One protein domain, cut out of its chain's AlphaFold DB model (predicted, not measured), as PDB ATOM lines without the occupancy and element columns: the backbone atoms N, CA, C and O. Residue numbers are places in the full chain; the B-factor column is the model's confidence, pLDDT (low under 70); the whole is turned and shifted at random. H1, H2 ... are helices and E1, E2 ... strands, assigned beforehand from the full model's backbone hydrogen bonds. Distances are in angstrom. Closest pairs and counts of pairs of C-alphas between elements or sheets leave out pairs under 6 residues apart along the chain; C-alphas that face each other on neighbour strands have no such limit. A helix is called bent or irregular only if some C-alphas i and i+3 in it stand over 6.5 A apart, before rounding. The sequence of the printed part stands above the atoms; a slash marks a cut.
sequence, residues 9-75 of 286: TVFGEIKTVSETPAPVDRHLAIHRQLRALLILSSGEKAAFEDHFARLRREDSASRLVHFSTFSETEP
ATOM      1  N   THR A   9      71.430  27.627 127.542       50.53
ATOM      2  CA  THR A   9      70.578  27.466 128.716       50.53
ATOM      3  C   THR A   9      71.464  27.044 129.880       50.53
ATOM      4  O   THR A   9      72.261  26.119 129.755       50.53
ATOM      5  N   VAL A  10      71.391  27.774 130.994       51.09
ATOM      6  CA  VAL A  10      72.066  27.384 132.243       51.09
ATOM      7  C   VAL A  10      71.302  26.196 132.818       51.09
ATOM      8  O   VAL A  10      70.152  26.392 133.196       51.09
ATOM      9  N   PHE A  11      71.922  25.011 132.861       60.84
ATOM     10  CA  PHE A  11      71.327  23.767 133.364       60.84
ATOM     11  C   PHE A  11      71.945  23.335 134.694       60.84
ATOM     12  O   PHE A  11      73.151  23.456 134.910       60.84
ATOM     13  N   GLY A  12      71.105  22.796 135.573       68.38
ATOM     14  CA  GLY A  12      71.506  22.171 136.826       68.38
ATOM     15  C   GLY A  12      70.300  21.775 137.670       68.38
ATOM     16  O   GLY A  12      69.180  22.243 137.444       68.38
ATOM     17  N   GLU A  13      70.541  20.919 138.657       83.12
ATOM     18  CA  GLU A  13      69.567  20.631 139.704       83.12
ATOM     19  C   GLU A  13      69.465  21.830 140.650       83.12
ATOM     20  O   GLU A  13      70.478  22.346 141.136       83.12
ATOM     21  N   ILE A  14      68.242  22.249 140.975       89.50
ATOM     22  CA  ILE A  14      67.999  23.217 142.044       89.50
ATOM     23  C   ILE A  14      67.301  22.554 143.220       89.50
ATOM     24  O   ILE A  14      66.362  21.772 143.067       89.50
ATOM     25  N   LYS A  15      67.744  22.905 144.425       92.25
ATOM     26  CA  LYS A  15      67.220  22.353 145.667       92.25
ATOM     27  C   LYS A  15      67.017  23.443 146.702       92.25
ATOM     28  O   LYS A  15      67.944  24.179 147.028       92.25
ATOM     29  N   THR A  16      65.820  23.488 147.268       92.44
ATOM     30  CA  THR A  16      65.518  24.301 148.448       92.44
ATOM     31  C   THR A  16      65.486  23.428 149.697       92.44
ATOM     32  O   THR A  16      65.024  22.286 149.668       92.44
ATOM     33  N   VAL A  17      65.989  23.968 150.808       91.62
ATOM     34  CA  VAL A  17      65.964  23.310 152.119       91.62
ATOM     35  C   VAL A  17      65.141  24.164 153.075       91.62
ATOM     36  O   VAL A  17      65.395  25.363 153.179       91.62
ATOM     37  N   SER A  18      64.162  23.574 153.760       90.56
ATOM     38  CA  SER A  18      63.320  24.281 154.731       90.56
ATOM     39  C   SER A  18      63.370  23.644 156.121       90.56
ATOM     40  O   SER A  18      63.577  22.441 156.276       90.56
ATOM     41  N   GLU A  19      63.189  24.467 157.154       92.31
ATOM     42  CA  GLU A  19      63.105  24.004 158.550       92.31
ATOM     43  C   GLU A  19      61.762  23.326 158.851       92.31
ATOM     44  O   GLU A  19      61.680  22.409 159.666       92.31
ATOM     45  N   THR A  20      60.702  23.778 158.178       91.19
ATOM     46  CA  THR A  20      59.339  23.264 158.313       91.19
ATOM     47  C   THR A  20      58.760  22.883 156.950       91.19
ATOM     48  O   THR A  20      59.216  23.403 155.921       91.19
ATOM     49  N   PRO A  21      57.756  21.983 156.916       91.75
ATOM     50  CA  PRO A  21      57.008  21.690 155.699       91.75
ATOM     51  C   PRO A  21      56.461  22.969 155.070       91.75
ATOM     52  O   PRO A  21      55.835  23.787 155.745       91.75
ATOM     53  N   ALA A  22      56.700  23.136 153.773       89.62
ATOM     54  CA  ALA A  22      56.194  24.252 152.994       89.62
ATOM     55  C   ALA A  22      55.480  23.742 151.732       89.62
ATOM     56  O   ALA A  22      55.843  22.691 151.199       89.62
ATOM     57  N   PRO A  23      54.465  24.471 151.233       91.88
ATOM     58  CA  PRO A  23      53.812  24.120 149.979       91.88
ATOM     59  C   PRO A  23      54.803  24.111 148.810       91.88
ATOM     60  O   PRO A  23      55.700  24.956 148.747       91.88
ATOM     61  N   VAL A  24      54.587  23.211 147.846       91.56
ATOM     62  CA  VAL A  24      55.391  23.101 146.613       91.56
ATOM     63  C   VAL A  24      55.528  24.457 145.912       91.56
ATOM     64  O   VAL A  24      56.634  24.840 145.531       91.56
ATOM     65  N   ASP A  25      54.446  25.236 145.840       91.69
ATOM     66  CA  ASP A  25      54.442  26.568 145.225       91.69
ATOM     67  C   ASP A  25      55.458  27.530 145.842       91.69
ATOM     68  O   ASP A  25      56.044  28.349 145.133       91.69
ATOM     69  N   ARG A  26      55.709  27.419 147.152       91.31
ATOM     70  CA  ARG A  26      56.692  28.259 147.844       91.31
ATOM     71  C   ARG A  26      58.115  27.905 147.421       91.31
ATOM     72  O   ARG A  26      58.905  28.805 147.148       91.31
ATOM     73  N   HIS A  27      58.430  26.616 147.322       92.62
ATOM     74  CA  HIS A  27      59.728  26.152 146.826       92.62
ATOM     75  C   HIS A  27      59.944  26.580 145.369       92.62
ATOM     76  O   HIS A  27      60.972  27.163 145.024       92.62
ATOM     77  N   LEU A  28      58.930  26.383 144.522       92.75
ATOM     78  CA  LEU A  28      58.990  26.766 143.113       92.75
ATOM     79  C   LEU A  28      59.015  28.283 142.903       92.75
ATOM     80  O   LEU A  28      59.582  28.747 141.917       92.75
ATOM     81  N   ALA A  29      58.430  29.083 143.796       91.69
ATOM     82  CA  ALA A  29      58.582  30.535 143.761       91.69
ATOM     83  C   ALA A  29      60.055  30.938 143.918       91.69
ATOM     84  O   ALA A  29      60.555  31.686 143.083       91.69
ATOM     85  N   ILE A  30      60.767  30.376 144.900       92.75
ATOM     86  CA  ILE A  30      62.205  30.631 145.099       92.75
ATOM     87  C   ILE A  30      63.005  30.198 143.867       92.75
ATOM     88  O   ILE A  30      63.850  30.951 143.384       92.75
ATOM     89  N   HIS A  31      62.710  29.018 143.312       92.62
ATOM     90  CA  HIS A  31      63.394  28.538 142.111       92.62
ATOM     91  C   HIS A  31      63.189  29.494 140.923       92.62
ATOM     92  O   HIS A  31      64.149  29.867 140.256       92.62
ATOM     93  N   ARG A  32      61.960  29.974 140.688       92.12
ATOM     94  CA  ARG A  32      61.671  30.942 139.614       92.12
ATOM     95  C   ARG A  32      62.407  32.268 139.801       92.12
ATOM     96  O   ARG A  32      62.919  32.806 138.820       92.12
ATOM     97  N   GLN A  33      62.494  32.761 141.035       93.94
ATOM     98  CA  GLN A  33      63.249  33.972 141.349       93.94
ATOM     99  C   GLN A  33      64.740  33.795 141.060       93.94
ATOM    100  O   GLN A  33      65.330  34.630 140.375       93.94
ATOM    101  N   LEU A  34      65.339  32.680 141.490       92.75
ATOM    102  CA  LEU A  34      66.748  32.407 141.209       92.75
ATOM    103  C   LEU A  34      67.008  32.267 139.704       92.75
ATOM    104  O   LEU A  34      67.978  32.819 139.191       92.75
ATOM    105  N   ARG A  35      66.111  31.602 138.969       92.19
ATOM    106  CA  ARG A  35      66.190  31.516 137.506       92.19
ATOM    107  C   ARG A  35      66.160  32.896 136.852       92.19
ATOM    108  O   ARG A  35      66.942  33.142 135.942       92.19
ATOM    109  N   ALA A  36      65.285  33.796 137.303       93.81
ATOM    110  CA  ALA A  36      65.239  35.163 136.787       93.81
ATOM    111  C   ALA A  36      66.576  35.892 137.004       93.81
ATOM    112  O   ALA A  36      67.052  36.565 136.092       93.81
ATOM    113  N   LEU A  37      67.232  35.689 138.154       94.50
ATOM    114  CA  LEU A  37      68.578  36.218 138.401       94.50
ATOM    115  C   LEU A  37      69.630  35.591 137.478       94.50
ATOM    116  O   LEU A  37      70.477  36.310 136.962       94.50
ATOM    117  N   LEU A  38      69.569  34.286 137.202       92.25
ATOM    118  CA  LEU A  38      70.479  33.642 136.243       92.25
ATOM    119  C   LEU A  38      70.306  34.201 134.823       92.25
ATOM    120  O   LEU A  38      71.303  34.482 134.155       92.25
ATOM    121  N   ILE A  39      69.060  34.418 134.393       93.00
ATOM    122  CA  ILE A  39      68.731  35.033 133.098       93.00
ATOM    123  C   ILE A  39      69.268  36.463 133.031       93.00
ATOM    124  O   ILE A  39      69.918  36.843 132.064       93.00
ATOM    125  N   LEU A  40      69.038  37.269 134.068       95.75
ATOM    126  CA  LEU A  40      69.524  38.649 134.107       95.75
ATOM    127  C   LEU A  40      71.048  38.718 134.202       95.75
ATOM    128  O   LEU A  40      71.658  39.602 133.607       95.75
ATOM    129  N   SER A  41      71.676  37.779 134.907       95.06
ATOM    130  CA  SER A  41      73.127  37.734 135.046       95.06
ATOM    131  C   SER A  41      73.802  37.384 133.717       95.06
ATOM    132  O   SER A  41      74.669  38.127 133.256       95.06
ATOM    133  N   SER A  42      73.354  36.315 133.053       91.50
ATOM    134  CA  SER A  42      73.899  35.846 131.766       91.50
ATOM    135  C   SER A  42      73.463  36.694 130.567       91.50
ATOM    136  O   SER A  42      74.238  36.898 129.636       91.50
ATOM    137  N   GLY A  43      72.243  37.235 130.604       91.31
ATOM    138  CA  GLY A  43      71.581  37.842 129.447       91.31
ATOM    139  C   GLY A  43      70.900  36.824 128.529       91.31
ATOM    140  O   GLY A  43      70.436  37.203 127.456       91.31
ATOM    141  N   GLU A  44      70.841  35.556 128.935       86.62
ATOM    142  CA  GLU A  44      70.412  34.421 128.115       86.62
ATOM    143  C   GLU A  44      69.337  33.587 128.834       86.62
ATOM    144  O   GLU A  44      69.028  33.804 130.008       86.62
ATOM    145  N   LYS A  45      68.727  32.626 128.128       87.00
ATOM    146  CA  LYS A  45      67.742  31.705 128.719       87.00
ATOM    147  C   LYS A  45      68.417  30.881 129.829       87.00
ATOM    148  O   LYS A  45      69.565  30.469 129.716       87.00
ATOM    149  N   ALA A  46      67.690  30.602 130.905       85.69
ATOM    150  CA  ALA A  46      68.097  29.657 131.944       85.69
ATOM    151  C   ALA A  46      66.897  28.794 132.333       85.69
ATOM    152  O   ALA A  46      65.762  29.282 132.312       85.69
ATOM    153  N   ALA A  47      67.140  27.533 132.681       85.75
ATOM    154  CA  ALA A  47      66.112  26.587 133.102       85.75
ATOM    155  C   ALA A  47      66.722  25.553 134.050       85.75
ATOM    156  O   ALA A  47      67.854  25.125 133.856       85.75
ATOM    157  N   PHE A  48      65.977  25.132 135.066       86.81
ATOM    158  CA  PHE A  48      66.430  24.026 135.902       86.81
ATOM    159  C   PHE A  48      65.889  22.720 135.334       86.81
ATOM    160  O   PHE A  48      64.702  22.626 135.030       86.81
ATOM    161  N   GLU A  49      66.764  21.727 135.183       83.62
ATOM    162  CA  GLU A  49      66.369  20.399 134.697       83.62
ATOM    163  C   GLU A  49      65.501  19.697 135.741       83.62
ATOM    164  O   GLU A  49      64.464  19.111 135.428       83.62
ATOM    165  N   ASP A  50      65.901  19.844 137.002       87.19
ATOM    166  CA  ASP A  50      65.222  19.247 138.129       87.19
ATOM    167  C   ASP A  50      65.067  20.214 139.290       87.19
ATOM    168  O   ASP A  50      65.968  20.979 139.645       87.19
ATOM    169  N   HIS A  51      63.905  20.119 139.927       92.12
ATOM    170  CA  HIS A  51      63.570  20.866 141.123       92.12
ATOM    171  C   HIS A  51      63.401  19.909 142.292       92.12
ATOM    172  O   HIS A  51      62.632  18.953 142.218       92.12
ATOM    173  N   PHE A  52      64.056  20.211 143.404       94.00
ATOM    174  CA  PHE A  52      63.983  19.422 144.622       94.00
ATOM    175  C   PHE A  52      63.633  20.287 145.832       94.00
ATOM    176  O   PHE A  52      64.005  21.460 145.918       94.00
ATOM    177  N   ALA A  53      62.958  19.681 146.802       93.81
ATOM    178  CA  ALA A  53      62.792  20.227 148.142       93.81
ATOM    179  C   ALA A  53      63.230  19.198 149.182       93.81
ATOM    180  O   ALA A  53      63.081  17.992 148.981       93.81
ATOM    181  N   ARG A  54      63.765  19.674 150.303       93.38
ATOM    182  CA  ARG A  54      64.154  18.825 151.430       93.38
ATOM    183  C   ARG A  54      63.865  19.525 152.750       93.38
ATOM    184  O   ARG A  54      64.148  20.716 152.887       93.38
ATOM    185  N   LEU A  55      63.373  18.789 153.742       92.31
ATOM    186  CA  LEU A  55      63.368  19.275 155.119       92.31
ATOM    187  C   LEU A  55      64.756  19.119 155.731       92.31
ATOM    188  O   LEU A  55      65.401  18.094 155.553       92.31
ATOM    189  N   ARG A  56      65.226  20.102 156.504       90.69
ATOM    190  CA  ARG A  56      66.585  20.073 157.080       90.69
ATOM    191  C   ARG A  56      66.877  18.809 157.901       90.69
ATOM    192  O   ARG A  56      68.024  18.379 157.953       90.69
ATOM    193  N   ARG A  57      65.844  18.237 158.530       91.00
ATOM    194  CA  ARG A  57      65.911  17.016 159.351       91.00
ATOM    195  C   ARG A  57      65.858  15.714 158.546       91.00
ATOM    196  O   ARG A  57      66.035  14.655 159.133       91.00
ATOM    197  N   GLU A  58      65.573  15.786 157.251       90.12
ATOM    198  CA  GLU A  58      65.470  14.630 156.361       90.12
ATOM    199  C   GLU A  58      66.725  14.503 155.499       90.12
ATOM    200  O   GLU A  58      67.270  15.500 155.011       90.12
ATOM    201  N   ASP A  59      67.168  13.270 155.267       84.88
ATOM    202  CA  ASP A  59      68.337  12.995 154.426       84.88
ATOM    203  C   ASP A  59      67.987  12.976 152.932       84.88
ATOM    204  O   ASP A  59      68.807  13.354 152.092       84.88
ATOM    205  N   SER A  60      66.755  12.598 152.579       88.06
ATOM    206  CA  SER A  60      66.286  12.522 151.195       88.06
ATOM    207  C   SER A  60      65.638  13.825 150.728       88.06
ATOM    208  O   SER A  60      64.884  14.473 151.449       88.06
ATOM    209  N   ALA A  61      65.915  14.214 149.482       90.88
ATOM    210  CA  ALA A  61      65.202  15.295 148.810       90.88
ATOM    211  C   ALA A  61      64.074  14.720 147.947       90.88
ATOM    212  O   ALA A  61      64.247  13.700 147.281       90.88
ATOM    213  N   SER A  62      62.929  15.393 147.932       91.88
ATOM    214  CA  SER A  62      61.791  15.046 147.085       91.88
ATOM    215  C   SER A  62      61.832  15.854 145.795       91.88
ATOM    216  O   SER A  62      61.966  17.080 145.834       91.88
ATOM    217  N   ARG A  63      61.699  15.175 144.651       92.12
ATOM    218  CA  ARG A  63      61.561  15.833 143.348       92.12
ATOM    219  C   ARG A  63      60.205  16.532 143.277       92.12
ATOM    220  O   ARG A  63      59.175  15.934 143.578       92.12
ATOM    221  N   LEU A  64      60.210  17.793 142.873       89.69
ATOM    222  CA  LEU A  64      59.019  18.607 142.695       89.69
ATOM    223  C   LEU A  64      58.549  18.484 141.247       89.69
ATOM    224  O   LEU A  64      59.232  18.931 140.330       89.69
ATOM    225  N   VAL A  65      57.368  17.903 141.052       86.00
ATOM    226  CA  VAL A  65      56.704  17.835 139.745       86.00
ATOM    227  C   VAL A  65      55.471  18.725 139.804       86.00
ATOM    228  O   VAL A  65      54.567  18.483 140.601       86.00
ATOM    229  N   HIS A  66      55.441  19.776 138.986       88.31
ATOM    230  CA  HIS A  66      54.344  20.739 138.968       88.31
ATOM    231  C   HIS A  66      54.093  21.243 137.545       88.31
ATOM    232  O   HIS A  66      55.020  21.371 136.751       88.31
ATOM    233  N   PHE A  67      52.846  21.579 137.205       86.38
ATOM    234  CA  PHE A  67      52.513  22.027 135.846       86.38
ATOM    235  C   PHE A  67      53.279  23.300 135.439       86.38
ATOM    236  O   PHE A  67      53.563  23.503 134.264       86.38
ATOM    237  N   SER A  68      53.663  24.140 136.409       83.56
ATOM    238  CA  SER A  68      54.426  25.367 136.153       83.56
ATOM    239  C   SER A  68      55.871  25.128 135.703       83.56
ATOM    240  O   SER A  68      56.494  26.068 135.221       83.56
ATOM    241  N   THR A  69      56.412  23.920 135.887       81.81
ATOM    242  CA  THR A  69      57.778  23.556 135.469       81.81
ATOM    243  C   THR A  69      57.784  22.767 134.156       81.81
ATOM    244  O   THR A  69      58.844  22.424 133.651       81.81
ATOM    245  N   PHE A  70      56.615  22.505 133.553       79.75
ATOM    246  CA  PHE A  70      56.500  21.706 132.325       79.75
ATOM    247  C   PHE A  70      57.234  22.327 131.127       79.75
ATOM    248  O   PHE A  70      57.778  21.622 130.286       79.75
ATOM    249  N   SER A  71      57.299  23.657 131.045       71.94
ATOM    250  CA  SER A  71      58.057  24.338 129.985       71.94
ATOM    251  C   SER A  71      59.576  24.332 130.209       71.94
ATOM    252  O   SER A  71      60.305  24.889 129.396       71.94
ATOM    253  N   GLU A  72      60.054  23.798 131.337       75.44
ATOM    254  CA  GLU A  72      61.485  23.731 131.676       75.44
ATOM    255  C   GLU A  72      62.125  22.408 131.238       75.44
ATOM    256  O   GLU A  72      63.339  22.344 131.101       75.44
ATOM    257  N   THR A  73      61.320  21.382 130.942       63.97
ATOM    258  CA  THR A  73      61.782  20.030 130.576       63.97
ATOM    259  C   THR A  73      62.206  19.853 129.109       63.97
ATOM    260  O   THR A  73      62.390  18.722 128.661       63.97
ATOM    261  N   GLU A  74      62.342  20.927 128.323       58.81
ATOM    262  CA  GLU A  74      62.852  20.803 126.950       58.81
ATOM    263  C   GLU A  74      64.340  20.400 126.954       58.81
ATOM    264  O   GLU A  74      65.137  21.027 127.657       58.81
ATOM    265  N   PRO A  75      64.737  19.371 126.180       51.31
ATOM    266  CA  PRO A  75      66.089  18.833 126.224       51.31
ATOM    267  C   PRO A  75      67.124  19.864 125.764       51.31
ATOM    268  O   PRO A  75      67.024  20.452 124.686       51.31
TER     269      PRO A  75
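AT A GLANCE: This is residues 9 to 75 of the 286 residues of an uncharacterized protein of Arthrobacter crystallopoietes (UniProt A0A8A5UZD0). Two parallel strands, E1 and E2, lie side by side as a small sheet, and one long helix, H1, runs slantwise over one face of it, its first part, residues 24 to 35, packing on both strands. After E2 the backbone folds back along that strand on the side away from E1, where residues 62 to 63 add a short third piece, and it leads on to a short, irregular helix, H2, residues 67 to 72, beyond the beginning of E2 and on the same side of the sheet as H1. The printed part has 67 residues with two named helices and two named strands, in the order E1, H1, E2, H2; the sheet has the order E1, E2, and its strands are parallel. The class is mixed, helices and strands. The whole is compact, with a radius of gyration of the C-alphas of 12.2 A, and its outline is elongated, spanning 36 by 21 by 19 A.

HOW THE PARTS SIT: E1, residues 13 to 18, and E2, residues 50 to 55, are parallel neighbour strands, with 20 degrees between their directions. C-alphas 15 and 52 face each other at 4.5 A, and C-alphas 18 and 55 at 5.0 A. Across the pair, N 14 and O 50 are within hydrogen-bond range at 2.9 A, and so are N 52 and O 14 at 2.8 A. Between the two strands in the chain comes H1, residues 24 to 42. E1, H1 and E2 form a strand-helix-strand unit, two parallel neighbour strands with a helix between them in the chain, and its crossover is right-handed. The closest C-alphas of E1 and H1 are those of Thr 16 and His 27, 6.3 A apart. The closest C-alphas of H1 and E2 are those of His 27 and Ala 53, at 6.8 A. Residues 24 to 35 of H1 make 17 pairs of C-alphas within 10 A with E1 and 11 with E2. Residues 52 to 53 of E2 also pair with residues 62 to 63, antiparallel, in a stretch too short to be a named strand. H2, residues 67 to 72, and H1 are near each other, with 5 pairs of C-alphas within 10 A. E1 and H2 are apart. In H1 every O i to N i+4 pair is within hydrogen-bond range, while in H2 0 of 2 such pairs are, beside 2 of 3 O i to N i+3 pairs.

IN THESE COORDINATES: E1 begins at C-alpha 13, at (69.567, 20.631, 139.704), and measures 16.7 A from first to last C-alpha. H1 begins at C-alpha 24, at (55.391, 23.101, 146.613), and is 26.9 A long from first to last C-alpha; it is the longest helix, with 19 residues. E2, from Asp 50 to Leu 55, is 17.1 A long. H2, from Phe 67 to Glu 72, measures 10.0 A and ends at C-alpha 72, at (61.485, 23.731, 131.676). H2 is irregular: C-alphas 68 and 71 are 7.2 A apart.

THE WHOLE: The two C-alphas farthest apart are those of Gly 43 and Arg 57, at 36.9 A, while the first and last printed C-alphas, those of Thr 9 and Pro 75, are 10.0 A apart. The printed part has no cut. The link from E1 to H1 is tight, with 5 residues, the link from H1 to E2 is short, with 7, and the link from E2 to H2 is long, with 11. The mean pLDDT of the printed part is 86.4; residues 9 to 12 and 73 to 75 are under 70, where the model's confidence is low.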